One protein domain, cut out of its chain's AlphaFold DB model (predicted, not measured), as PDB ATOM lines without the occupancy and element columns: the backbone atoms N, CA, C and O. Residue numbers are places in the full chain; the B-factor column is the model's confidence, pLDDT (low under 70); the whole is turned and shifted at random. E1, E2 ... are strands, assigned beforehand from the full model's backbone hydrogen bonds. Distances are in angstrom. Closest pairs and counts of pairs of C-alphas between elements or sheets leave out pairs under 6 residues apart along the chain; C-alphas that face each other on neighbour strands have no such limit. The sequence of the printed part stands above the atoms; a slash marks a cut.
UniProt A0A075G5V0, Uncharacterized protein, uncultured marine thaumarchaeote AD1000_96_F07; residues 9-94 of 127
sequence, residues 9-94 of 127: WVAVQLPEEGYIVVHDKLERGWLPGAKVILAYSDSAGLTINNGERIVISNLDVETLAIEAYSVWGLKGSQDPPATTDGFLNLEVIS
ATOM      1  N   TRP A   9      -4.297   6.013  43.374       81.19
ATOM      2  CA  TRP A   9      -5.539   5.278  43.470       81.19
ATOM      3  C   TRP A   9      -5.309   3.851  43.011       81.19
ATOM      4  O   TRP A   9      -4.445   3.577  42.178       81.19
ATOM      5  N   VAL A  10      -6.075   2.948  43.597       84.06
ATOM      6  CA  VAL A  10      -6.060   1.534  43.262       84.06
ATOM      7  C   VAL A  10      -7.493   1.108  43.066       84.06
ATOM      8  O   VAL A  10      -8.356   1.382  43.904       84.06
ATOM      9  N   ALA A  11      -7.720   0.414  41.964       84.50
ATOM     10  CA  ALA A  11      -8.959  -0.276  41.709       84.50
ATOM     11  C   ALA A  11      -8.681  -1.756  41.477       84.50
ATOM     12  O   ALA A  11      -7.607  -2.132  41.006       84.50
ATOM     13  N   VAL A  12      -9.662  -2.573  41.831       82.94
ATOM     14  CA  VAL A  12      -9.666  -4.014  41.608       82.94
ATOM     15  C   VAL A  12     -10.964  -4.388  40.912       82.94
ATOM     16  O   VAL A  12     -11.994  -3.744  41.109       82.94
ATOM     17  N   GLN A  13     -10.905  -5.419  40.082       81.25
ATOM     18  CA  GLN A  13     -12.078  -5.991  39.445       81.25
ATOM     19  C   GLN A  13     -12.353  -7.348  40.081       81.25
ATOM     20  O   GLN A  13     -11.551  -8.268  39.929       81.25
ATOM     21  N   LEU A  14     -13.469  -7.458  40.802       80.81
ATOM     22  CA  LEU A  14     -13.924  -8.728  41.359       80.81
ATOM     23  C   LEU A  14     -14.914  -9.398  40.394       80.81
ATOM     24  O   LEU A  14     -15.706  -8.691  39.760       80.81
ATOM     25  N   PRO A  15     -14.907 -10.741  40.282       75.00
ATOM     26  CA  PRO A  15     -15.808 -11.465  39.384       75.00
ATOM     27  C   PRO A  15     -17.292 -11.174  39.642       75.00
ATOM     28  O   PRO A  15     -18.062 -11.049  38.692       75.00
ATOM     29  N   GLU A  16     -17.686 -11.044  40.912       76.06
ATOM     30  CA  GLU A  16     -19.086 -10.844  41.308       76.06
ATOM     31  C   GLU A  16     -19.472  -9.367  41.462       76.06
ATOM     32  O   GLU A  16     -20.591  -8.974  41.133       76.06
ATOM     33  N   GLU A  17     -18.551  -8.534  41.946       74.81
ATOM     34  CA  GLU A  17     -18.853  -7.163  42.385       74.81
ATOM     35  C   GLU A  17     -18.448  -6.098  41.349       74.81
ATOM     36  O   GLU A  17     -18.821  -4.928  41.462       74.81
ATOM     37  N   GLY A  18     -17.723  -6.498  40.299       78.38
ATOM     38  CA  GLY A  18     -17.274  -5.611  39.231       78.38
ATOM     39  C   GLY A  18     -16.079  -4.738  39.627       78.38
ATOM     40  O   GLY A  18     -15.251  -5.113  40.456       78.38
ATOM     41  N   TYR A  19     -15.945  -3.585  38.967       79.88
ATOM     42  CA  TYR A  19     -14.812  -2.671  39.140       79.88
ATOM     43  C   TYR A  19     -15.014  -1.756  40.350       79.88
ATOM     44  O   TYR A  19     -15.929  -0.927  40.363       79.88
ATOM     45  N   ILE A  20     -14.137  -1.868  41.346       83.56
ATOM     46  CA  ILE A  20     -14.241  -1.146  42.617       83.56
ATOM     47  C   ILE A  20     -12.936  -0.409  42.905       83.56
ATOM     48  O   ILE A  20     -11.848  -0.984  42.876       83.56
ATOM     49  N   VAL A  21     -13.043   0.882  43.233       84.44
ATOM     50  CA  VAL A  21     -11.915   1.677  43.737       84.44
ATOM     51  C   VAL A  21     -11.741   1.381  45.225       84.44
ATOM     52  O   VAL A  21     -12.565   1.775  46.044       84.44
ATOM     53  N   VAL A  22     -10.661   0.683  45.568       84.88
ATOM     54  CA  VAL A  22     -10.345   0.256  46.944       84.88
ATOM     55  C   VAL A  22      -9.454   1.246  47.682       84.88
ATOM     56  O   VAL A  22      -9.412   1.258  48.911       84.88
ATOM     57  N   HIS A  23      -8.740   2.093  46.946       82.00
ATOM     58  CA  HIS A  23      -7.955   3.164  47.533       82.00
ATOM     59  C   HIS A  23      -8.017   4.407  46.659       82.00
ATOM     60  O   HIS A  23      -7.746   4.357  45.463       82.00
ATOM     61  N   ASP A  24      -8.324   5.528  47.295       78.81
ATOM     62  CA  ASP A  24      -8.346   6.869  46.734       78.81
ATOM     63  C   ASP A  24      -7.594   7.733  47.748       78.81
ATOM     64  O   ASP A  24      -8.092   8.006  48.841       78.81
ATOM     65  N   LYS A  25      -6.347   8.102  47.436       69.19
ATOM     66  CA  LYS A  25      -5.670   9.168  48.167       69.19
ATOM     67  C   LYS A  25      -5.115  10.191  47.197       69.19
ATOM     68  O   LYS A  25      -4.109   9.971  46.519       69.19
ATOM     69  N   LEU A  26      -5.791  11.333  47.155       64.31
ATOM     70  CA  LEU A  26      -5.511  12.410  46.208       64.31
ATOM     71  C   LEU A  26      -4.362  13.322  46.660       64.31
ATOM     72  O   LEU A  26      -3.683  13.889  45.812       64.31
ATOM     73  N   GLU A  27      -4.075  13.389  47.964       64.00
ATOM     74  CA  GLU A  27      -2.993  14.205  48.529       64.00
ATOM     75  C   GLU A  27      -1.796  13.346  48.965       64.00
ATOM     76  O   GLU A  27      -1.942  12.417  49.769       64.00
ATOM     77  N   ARG A  28      -0.590  13.675  48.471       68.25
ATOM     78  CA  ARG A  28       0.665  12.926  48.740       68.25
ATOM     79  C   ARG A  28       0.486  11.405  48.595       68.25
ATOM     80  O   ARG A  28       0.886  10.626  49.460       68.25
ATOM     81  N   GLY A  29      -0.178  10.991  47.522       73.06
ATOM     82  CA  GLY A  29      -0.532   9.602  47.262       73.06
ATOM     83  C   GLY A  29       0.668   8.724  46.915       73.06
ATOM     84  O   GLY A  29       0.720   7.597  47.393       73.06
ATOM     85  N   TRP A  30       1.645   9.216  46.150       74.69
ATOM     86  CA  TRP A  30       2.872   8.465  45.836       74.69
ATOM     87  C   TRP A  30       4.138   9.330  45.919       74.69
ATOM     88  O   TRP A  30       4.110  10.544  45.677       74.69
ATOM     89  N   LEU A  31       5.256   8.703  46.301       77.69
ATOM     90  CA  LEU A  31       6.549   9.358  46.520       77.69
ATOM     91  C   LEU A  31       7.494   9.149  45.316       77.69
ATOM     92  O   LEU A  31       7.772   8.005  44.960       77.69
ATOM     93  N   PRO A  32       8.050  10.212  44.701       75.12
ATOM     94  CA  PRO A  32       9.043  10.072  43.641       75.12
ATOM     95  C   PRO A  32      10.306   9.399  44.154       75.12
ATOM     96  O   PRO A  32      10.802   9.733  45.230       75.12
ATOM     97  N   GLY A  33      10.843   8.487  43.350       76.06
ATOM     98  CA  GLY A  33      12.023   7.701  43.704       76.06
ATOM     99  C   GLY A  33      11.731   6.522  44.635       76.06
ATOM    100  O   GLY A  33      12.615   5.695  44.831       76.06
ATOM    101  N   ALA A  34      10.511   6.402  45.168       82.56
ATOM    102  CA  ALA A  34      10.088   5.221  45.904       82.56
ATOM    103  C   ALA A  34       9.435   4.201  44.957       82.56
ATOM    104  O   ALA A  34       8.751   4.565  43.999       82.56
ATOM    105  N   LYS A  35       9.658   2.910  45.225       84.31
ATOM    106  CA  LYS A  35       9.031   1.819  44.472       84.31
ATOM    107  C   LYS A  35       7.611   1.588  44.996       84.31
ATOM    108  O   LYS A  35       7.416   1.466  46.203       84.31
ATOM    109  N   VAL A  36       6.644   1.481  44.087       86.12
ATOM    110  CA  VAL A  36       5.320   0.925  44.398       86.12
ATOM    111  C   VAL A  36       5.447  -0.593  44.366       86.12
ATOM    112  O   VAL A  36       5.970  -1.140  43.398       86.12
ATOM    113  N   ILE A  37       5.008  -1.264  45.427       87.19
ATOM    114  CA  ILE A  37       5.126  -2.721  45.560       87.19
ATOM    115  C   ILE A  37       3.726  -3.309  45.647       87.19
ATOM    116  O   ILE A  37       2.935  -2.898  46.496       87.19
ATOM    117  N   LEU A  38       3.449  -4.279  44.777       87.75
ATOM    118  CA  LEU A  38       2.261  -5.119  44.820       87.75
ATOM    119  C   LEU A  38       2.715  -6.526  45.201       87.75
ATOM    120  O   LEU A  38       3.574  -7.098  44.532       87.75
ATOM    121  N   ALA A  39       2.166  -7.060  46.286       87.25
ATOM    122  CA  ALA A  39       2.469  -8.397  46.773       87.25
ATOM    123  C   ALA A  39       1.167  -9.161  46.990       87.25
ATOM    124  O   ALA A  39       0.225  -8.626  47.571       87.25
ATOM    125  N   TYR A  40       1.125 -10.407  46.537       85.75
ATOM    126  CA  TYR A  40      -0.027 -11.281  46.689       85.75
ATOM    127  C   TYR A  40       0.420 -12.663  47.140       85.75
ATOM    128  O   TYR A  40       1.428 -13.185  46.659       85.75
ATOM    129  N   SER A  41      -0.344 -13.248  48.055       83.69
ATOM    130  CA  SER A  41      -0.282 -14.671  48.357       83.69
ATOM    131  C   SER A  41      -1.651 -15.177  48.790       83.69
ATOM    132  O   SER A  41      -2.407 -14.449  49.431       83.69
ATOM    133  N   ASP A  42      -1.920 -16.455  48.539       81.62
ATOM    134  CA  ASP A  42      -3.184 -17.098  48.919       81.62
ATOM    135  C   ASP A  42      -3.452 -17.037  50.435       81.62
ATOM    136  O   ASP A  42      -4.593 -17.070  50.880       81.62
ATOM    137  N   SER A  43      -2.399 -16.941  51.257       83.19
ATOM    138  CA  SER A  43      -2.510 -16.896  52.721       83.19
ATOM    139  C   SER A  43      -2.580 -15.488  53.313       83.19
ATOM    140  O   SER A  43      -3.064 -15.331  54.433       83.19
ATOM    141  N   ALA A  44      -2.069 -14.471  52.611       84.81
ATOM    142  CA  ALA A  44      -1.967 -13.103  53.122       84.81
ATOM    143  C   ALA A  44      -2.779 -12.080  52.313       84.81
ATOM    144  O   ALA A  44      -2.878 -10.931  52.749       84.81
ATOM    145  N   GLY A  45      -3.383 -12.480  51.190       87.88
ATOM    146  CA  GLY A  45      -4.133 -11.614  50.283       87.88
ATOM    147  C   GLY A  45      -3.252 -10.605  49.541       87.88
ATOM    148  O   GLY A  45      -2.020 -10.642  49.597       87.88
ATOM    149  N   LEU A  46      -3.891  -9.670  48.837       88.56
ATOM    150  CA  LEU A  46      -3.230  -8.568  48.144       88.56
ATOM    151  C   LEU A  46      -2.827  -7.465  49.130       88.56
ATOM    152  O   LEU A  46      -3.629  -6.953  49.916       88.56
ATOM    153  N   THR A  47      -1.564  -7.065  49.042       90.69
ATOM    154  CA  THR A  47      -0.973  -5.946  49.774       90.69
ATOM    155  C   THR A  47      -0.321  -4.985  48.789       90.69
ATOM    156  O   THR A  47       0.439  -5.395  47.912       90.69
ATOM    157  N   ILE A  48      -0.603  -3.689  48.938       90.06
ATOM    158  CA  ILE A  48      -0.063  -2.635  48.072       90.06
ATOM    159  C   ILE A  48       0.610  -1.573  48.933       90.06
ATOM    160  O   ILE A  48       0.037  -1.080  49.907       90.06
ATOM    161  N   ASN A  49       1.833  -1.207  48.556       90.06
ATOM    162  CA  ASN A  49       2.625  -0.152  49.173       90.06
ATOM    163  C   ASN A  49       2.884   0.965  48.155       90.06
ATOM    164  O   ASN A  49       3.304   0.697  47.032       90.06
ATOM    165  N   ASN A  50       2.655   2.214  48.557       85.88
ATOM    166  CA  ASN A  50       2.801   3.398  47.702       85.88
ATOM    167  C   ASN A  50       4.214   4.032  47.738       85.88
ATOM    168  O   ASN A  50       4.394   5.180  47.327       85.88
ATOM    169  N   GLY A  51       5.194   3.320  48.294       83.56
ATOM    170  CA  GLY A  51       6.558   3.772  48.552       83.56
ATOM    171  C   GLY A  51       6.770   4.445  49.916       83.56
ATOM    172  O   GLY A  51       7.911   4.595  50.346       83.56
ATOM    173  N   GLU A  52       5.699   4.837  50.611       84.00
ATOM    174  CA  GLU A  52       5.749   5.457  51.945       84.00
ATOM    175  C   GLU A  52       5.200   4.519  53.023       84.00
ATOM    176  O   GLU A  52       5.766   4.388  54.108       84.00
ATOM    177  N   ARG A  53       4.068   3.872  52.733       85.88
ATOM    178  CA  ARG A  53       3.351   2.986  53.648       85.88
ATOM    179  C   ARG A  53       2.527   1.962  52.879       85.88
ATOM    180  O   ARG A  53       2.242   2.113  51.691       85.88
ATOM    181  N   ILE A  54       2.083   0.946  53.604       88.62
ATOM    182  CA  ILE A  54       1.054   0.031  53.117       88.62
ATOM    183  C   ILE A  54      -0.263   0.813  53.026       88.62
ATOM    184  O   ILE A  54      -0.686   1.443  53.996       88.62
ATOM    185  N   VAL A  55      -0.868   0.819  51.841       88.88
ATOM    186  CA  VAL A  55      -2.137   1.507  51.549       88.88
ATOM    187  C   VAL A  55      -3.304   0.537  51.419       88.88
ATOM    188  O   VAL A  55      -4.438   0.923  51.681       88.88
ATOM    189  N   ILE A  56      -3.016  -0.715  51.062       89.38
ATOM    190  CA  ILE A  56      -3.959  -1.834  51.054       89.38
ATOM    191  C   ILE A  56      -3.258  -3.012  51.712       89.38
ATOM    192  O   ILE A  56      -2.104  -3.293  51.389       89.38
ATOM    193  N   SER A  57      -3.950  -3.693  52.618       89.88
ATOM    194  CA  SER A  57      -3.450  -4.866  53.330       89.88
ATOM    195  C   SER A  57      -4.518  -5.944  53.370       89.88
ATOM    196  O   SER A  57      -5.658  -5.626  53.706       89.88
ATOM    197  N   ASN A  58      -4.125  -7.194  53.122       88.44
ATOM    198  CA  ASN A  58      -4.992  -8.368  53.250       88.44
ATOM    199  C   ASN A  58      -6.302  -8.253  52.452       88.44
ATOM    200  O   ASN A  58      -7.351  -8.693  52.910       88.44
ATOM    201  N   LEU A  59      -6.254  -7.633  51.266       86.88
ATOM    202  CA  LEU A  59      -7.417  -7.610  50.389       86.88
ATOM    203  C   LEU A  59      -7.568  -8.988  49.752       86.88
ATOM    204  O   LEU A  59      -6.670  -9.440  49.038       86.88
ATOM    205  N   ASP A  60      -8.687  -9.643  50.029       83.88
ATOM    206  CA  ASP A  60      -9.000 -10.932  49.435       83.88
ATOM    207  C   ASP A  60      -9.380 -10.737  47.965       83.88
ATOM    208  O   ASP A  60     -10.379 -10.100  47.630       83.88
ATOM    209  N   VAL A  61      -8.510 -11.222  47.090       77.62
ATOM    210  CA  VAL A  61      -8.732 -11.292  45.651       77.62
ATOM    211  C   VAL A  61      -8.441 -12.738  45.281       77.62
ATOM    212  O   VAL A  61      -7.298 -13.178  45.378       77.62
ATOM    213  N   GLU A  62      -9.476 -13.503  44.927       77.12
ATOM    214  CA  GLU A  62      -9.373 -14.956  44.702       77.12
ATOM    215  C   GLU A  62      -8.183 -15.338  43.820       77.12
ATOM    216  O   GLU A  62      -7.510 -16.338  44.047       77.12
ATOM    217  N   THR A  63      -7.912 -14.540  42.787       75.44
ATOM    218  CA  THR A  63      -6.741 -14.691  41.930       75.44
ATOM    219  C   THR A  63      -6.259 -13.317  41.493       75.44
ATOM    220  O   THR A  63      -7.032 -12.517  40.965       75.44
ATOM    221  N   LEU A  64      -4.966 -13.038  41.678       77.38
ATOM    222  CA  LEU A  64      -4.361 -11.809  41.174       77.38
ATOM    223  C   LEU A  64      -3.929 -11.977  39.711       77.38
ATOM    224  O   LEU A  64      -2.981 -12.701  39.411       77.38
ATOM    225  N   ALA A  65      -4.559 -11.219  38.816       75.38
ATOM    226  CA  ALA A  65      -4.091 -11.002  37.451       75.38
ATOM    227  C   ALA A  65      -3.945  -9.496  37.195       75.38
ATOM    228  O   ALA A  65      -4.901  -8.737  37.342       75.38
ATOM    229  N   ILE A  66      -2.741  -9.049  36.825       72.81
ATOM    230  CA  ILE A  66      -2.505  -7.646  36.454       72.81
ATOM    231  C   ILE A  66      -2.943  -7.469  34.999       72.81
ATOM    232  O   ILE A  66      -2.267  -7.947  34.091       72.81
ATOM    233  N   GLU A  67      -4.058  -6.776  34.778       68.50
ATOM    234  CA  GLU A  67      -4.572  -6.513  33.427       68.50
ATOM    235  C   GLU A  67      -3.884  -5.308  32.770       68.50
ATOM    236  O   GLU A  67      -3.445  -5.378  31.623       68.50
ATOM    237  N   ALA A  68      -3.747  -4.203  33.504       67.69
ATOM    238  CA  ALA A  68      -3.116  -2.989  33.007       67.69
ATOM    239  C   ALA A  68      -2.475  -2.189  34.143       67.69
ATOM    240  O   ALA A  68      -2.964  -2.158  35.272       67.69
ATOM    241  N   TYR A  69      -1.404  -1.475  33.815       72.44
ATOM    242  CA  TYR A  69      -0.913  -0.360  34.615       72.44
ATOM    243  C   TYR A  69      -0.975   0.892  33.745       72.44
ATOM    244  O   TYR A  69      -0.866   0.824  32.519       72.44
ATOM    245  N   SER A  70      -1.142   2.055  34.360       68.25
ATOM    246  CA  SER A  70      -1.164   3.305  33.611       68.25
ATOM    247  C   SER A  70      -0.651   4.458  34.462       68.25
ATOM    248  O   SER A  70      -1.000   4.599  35.633       68.25
ATOM    249  N   VAL A  71       0.223   5.269  33.866       68.81
ATOM    250  CA  VAL A  71       0.745   6.496  34.469       68.81
ATOM    251  C   VAL A  71       0.106   7.648  33.717       68.81
ATOM    252  O   VAL A  71       0.414   7.881  32.551       68.81
ATOM    253  N   TRP A  72      -0.817   8.344  34.372       63.41
ATOM    254  CA  TRP A  72      -1.525   9.467  33.768       63.41
ATOM    255  C   TRP A  72      -0.944  10.772  34.289       63.41
ATOM    256  O   TRP A  72      -0.834  10.981  35.498       63.41
ATOM    257  N   GLY A  73      -0.602  11.664  33.365       59.56
ATOM    258  CA  GLY A  73      -0.502  13.084  33.649       59.56
ATOM    259  C   GLY A  73      -1.796  13.756  33.202       59.56
ATOM    260  O   GLY A  73      -2.284  13.452  32.117       59.56
ATOM    261  N   LEU A  74      -2.281  14.699  34.011       60.25
ATOM    262  CA  LEU A  74      -3.440  15.585  33.802       60.25
ATOM    263  C   LEU A  74      -4.796  14.992  34.196       60.25
ATOM    264  O   LEU A  74      -5.280  14.031  33.607       60.25
ATOM    265  N   LYS A  75      -5.430  15.620  35.193       55.88
ATOM    266  CA  LYS A  75      -6.816  15.349  35.617       55.88
ATOM    267  C   LYS A  75      -7.737  16.526  35.256       55.88
ATOM    268  O   LYS A  75      -8.945  16.337  35.147       55.88
ATOM    269  N   GLY A  76      -7.180  17.723  35.040       56.72
ATOM    270  CA  GLY A  76      -7.881  18.941  34.638       56.72
ATOM    271  C   GLY A  76      -7.426  19.500  33.287       56.72
ATOM    272  O   GLY A  76      -6.271  19.382  32.889       56.72
ATOM    273  N   SER A  77      -8.338  20.188  32.591       58.72
ATOM    274  CA  SER A  77      -8.081  20.826  31.285       58.72
ATOM    275  C   SER A  77      -6.998  21.920  31.309       58.72
ATOM    276  O   SER A  77      -6.597  22.383  30.245       58.72
ATOM    277  N   GLN A  78      -6.580  22.375  32.493       63.09
ATOM    278  CA  GLN A  78      -5.597  23.446  32.692       63.09
ATOM    279  C   GLN A  78      -4.270  22.934  33.271       63.09
ATOM    280  O   GLN A  78      -3.401  23.740  33.608       63.09
ATOM    281  N   ASP A  79      -4.108  21.616  33.417       57.16
ATOM    282  CA  ASP A  79      -2.879  21.056  33.969       57.16
ATOM    283  C   ASP A  79      -1.717  21.193  32.950       57.16
ATOM    284  O   ASP A  79      -1.932  21.021  31.744       57.16
ATOM    285  N   PRO A  80      -0.477  21.500  33.393       59.34
ATOM    286  CA  PRO A  80       0.693  21.609  32.513       59.34
ATOM    287  C   PRO A  80       0.958  20.282  31.798       59.34
ATOM    288  O   PRO A  80       0.863  19.269  32.474       59.34
ATOM    289  N   PRO A  81       1.352  20.253  30.509       58.88
ATOM    290  CA  PRO A  81       1.445  19.030  29.711       58.88
ATOM    291  C   PRO A  81       2.104  17.865  30.460       58.88
ATOM    292  O   PRO A  81       3.142  18.047  31.100       58.88
ATOM    293  N   ALA A  82       1.490  16.678  30.375       59.62
ATOM    294  CA  ALA A  82       2.009  15.464  30.994       59.62
ATOM    295  C   ALA A  82       3.487  15.279  30.626       59.62
ATOM    296  O   ALA A  82       3.871  15.514  29.479       59.62
ATOM    297  N   THR A  83       4.304  14.865  31.598       55.91
ATOM    298  CA  THR A  83       5.708  14.512  31.382       55.91
ATOM    299  C   THR A  83       5.822  13.611  30.151       55.91
ATOM    300  O   THR A  83       5.307  12.498  30.137       55.91
ATOM    301  N   THR A  84       6.467  14.127  29.106       53.06
ATOM    302  CA  THR A  84       6.567  13.494  27.783       53.06
ATOM    303  C   THR A  84       7.586  12.359  27.729       53.06
ATOM    304  O   THR A  84       7.731  11.736  26.682       53.06
ATOM    305  N   ASP A  85       8.314  12.112  28.823       52.78
ATOM    306  CA  ASP A  85       9.388  11.123  28.882       52.78
ATOM    307  C   ASP A  85       9.626  10.622  30.318       52.78
ATOM    308  O   ASP A  85       9.645  11.405  31.269       52.78
ATOM    309  N   GLY A  86       9.803   9.313  30.488       61.12
ATOM    310  CA  GLY A  86       9.998   8.668  31.781       61.12
ATOM    311  C   GLY A  86      10.181   7.157  31.649       61.12
ATOM    312  O   GLY A  86       9.583   6.516  30.789       61.12
ATOM    313  N   PHE A  87      11.006   6.575  32.519       63.44
ATOM    314  CA  PHE A  87      11.246   5.133  32.541       63.44
ATOM    315  C   PHE A  87      10.354   4.459  33.579       63.44
ATOM    316  O   PHE A  87      10.431   4.776  34.770       63.44
ATOM    317  N   LEU A  88       9.552   3.487  33.143       69.31
ATOM    318  CA  LEU A  88       8.926   2.533  34.048       69.31
ATOM    319  C   LEU A  88       9.833   1.315  34.203       69.31
ATOM    320  O   LEU A  88      10.096   0.602  33.239       69.31
ATOM    321  N   ASN A  89      10.252   1.056  35.437       73.69
ATOM    322  CA  ASN A  89      10.956  -0.169  35.790       73.69
ATOM    323  C   ASN A  89       9.970  -1.100  36.496       73.69
ATOM    324  O   ASN A  89       9.588  -0.840  37.637       73.69
ATOM    325  N   LEU A  90       9.546  -2.153  35.797       74.06
ATOM    326  CA  LEU A  90       8.688  -3.199  36.340       74.06
ATOM    327  C   LEU A  90       9.547  -4.420  36.672       74.06
ATOM    328  O   LEU A  90      10.225  -4.968  35.807       74.06
ATOM    329  N   GLU A  91       9.521  -4.821  37.936       77.12
ATOM    330  CA  GLU A  91      10.273  -5.955  38.464       77.12
ATOM    331  C   GLU A  91       9.261  -6.967  39.004       77.12
ATOM    332  O   GLU A  91       8.559  -6.688  39.976       77.12
ATOM    333  N   VAL A  92       9.138  -8.117  38.334       73.88
ATOM    334  CA  VAL A  92       8.255  -9.205  38.773       73.88
ATOM    335  C   VAL A  92       9.083 -10.170  39.602       73.88
ATOM    336  O   VAL A  92       9.941 -10.869  39.071       73.88
ATOM    337  N   ILE A  93       8.817 -10.203  40.903       74.75
ATOM    338  CA  ILE A  93       9.442 -11.150  41.822       74.75
ATOM    339  C   ILE A  93       8.427 -12.261  42.068       74.75
ATOM    340  O   ILE A  93       7.554 -12.156  42.927       74.75
ATOM    341  N   SER A  94       8.520 -13.304  41.249       67.88
ATOM    342  CA  SER A  94       7.825 -14.565  41.477       67.88
ATOM    343  C   SER A  94       8.646 -15.385  42.465       67.88
ATOM    344  O   SER A  94       9.858 -15.511  42.303       67.88
TER     345      SER A  94
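AT A GLANCE: This is residues 9 to 94 of the 127 residues of an uncharacterized protein of uncultured marine thaumarchaeote AD1000_96_F07 (UniProt A0A075G5V0). There is little regular structure: a two-stranded hairpin, E1 and E2, beside a small antiparallel sheet, E3, E4, E5, and a long unnamed tail, residues 60 to 94, that folds back, its residues 75 to 80 sticking out. The 86 printed residues, 30 in five named strands, E1 to E5, are all strand by class. The whole is only just loose, close to compact, with radius of gyration 14.5 A and spans of 43 by 28 by 22 A.

IN THESE COORDINATES: E1, residues 9 to 14, begins at C-alpha 9 (-5.539, 5.278, 43.470). E2, 18 to 25, measures 20.8 A. E3, 37 to 41, E4, 45 to 49, and E5, 54 to 59, follow; C-alpha 59 is at (-7.417, -7.610, 50.389).

HOW THE PARTS SIT: In hairpin E1 and E2, N 12 and O 20 are 2.9 A apart. E3, E4 and E5 form a meander, each strand antiparallel to the one before: N 39 and O 47, 2.9 A; N 48 and O 56, 2.9 A. The closest C-alphas of E2 and E5, His 23 and Val 55, are 7.3 A apart.

THE WHOLE: The printed part has no cut. Link E2 to E3 is long. Residues 70 to 88 are under pLDDT 70.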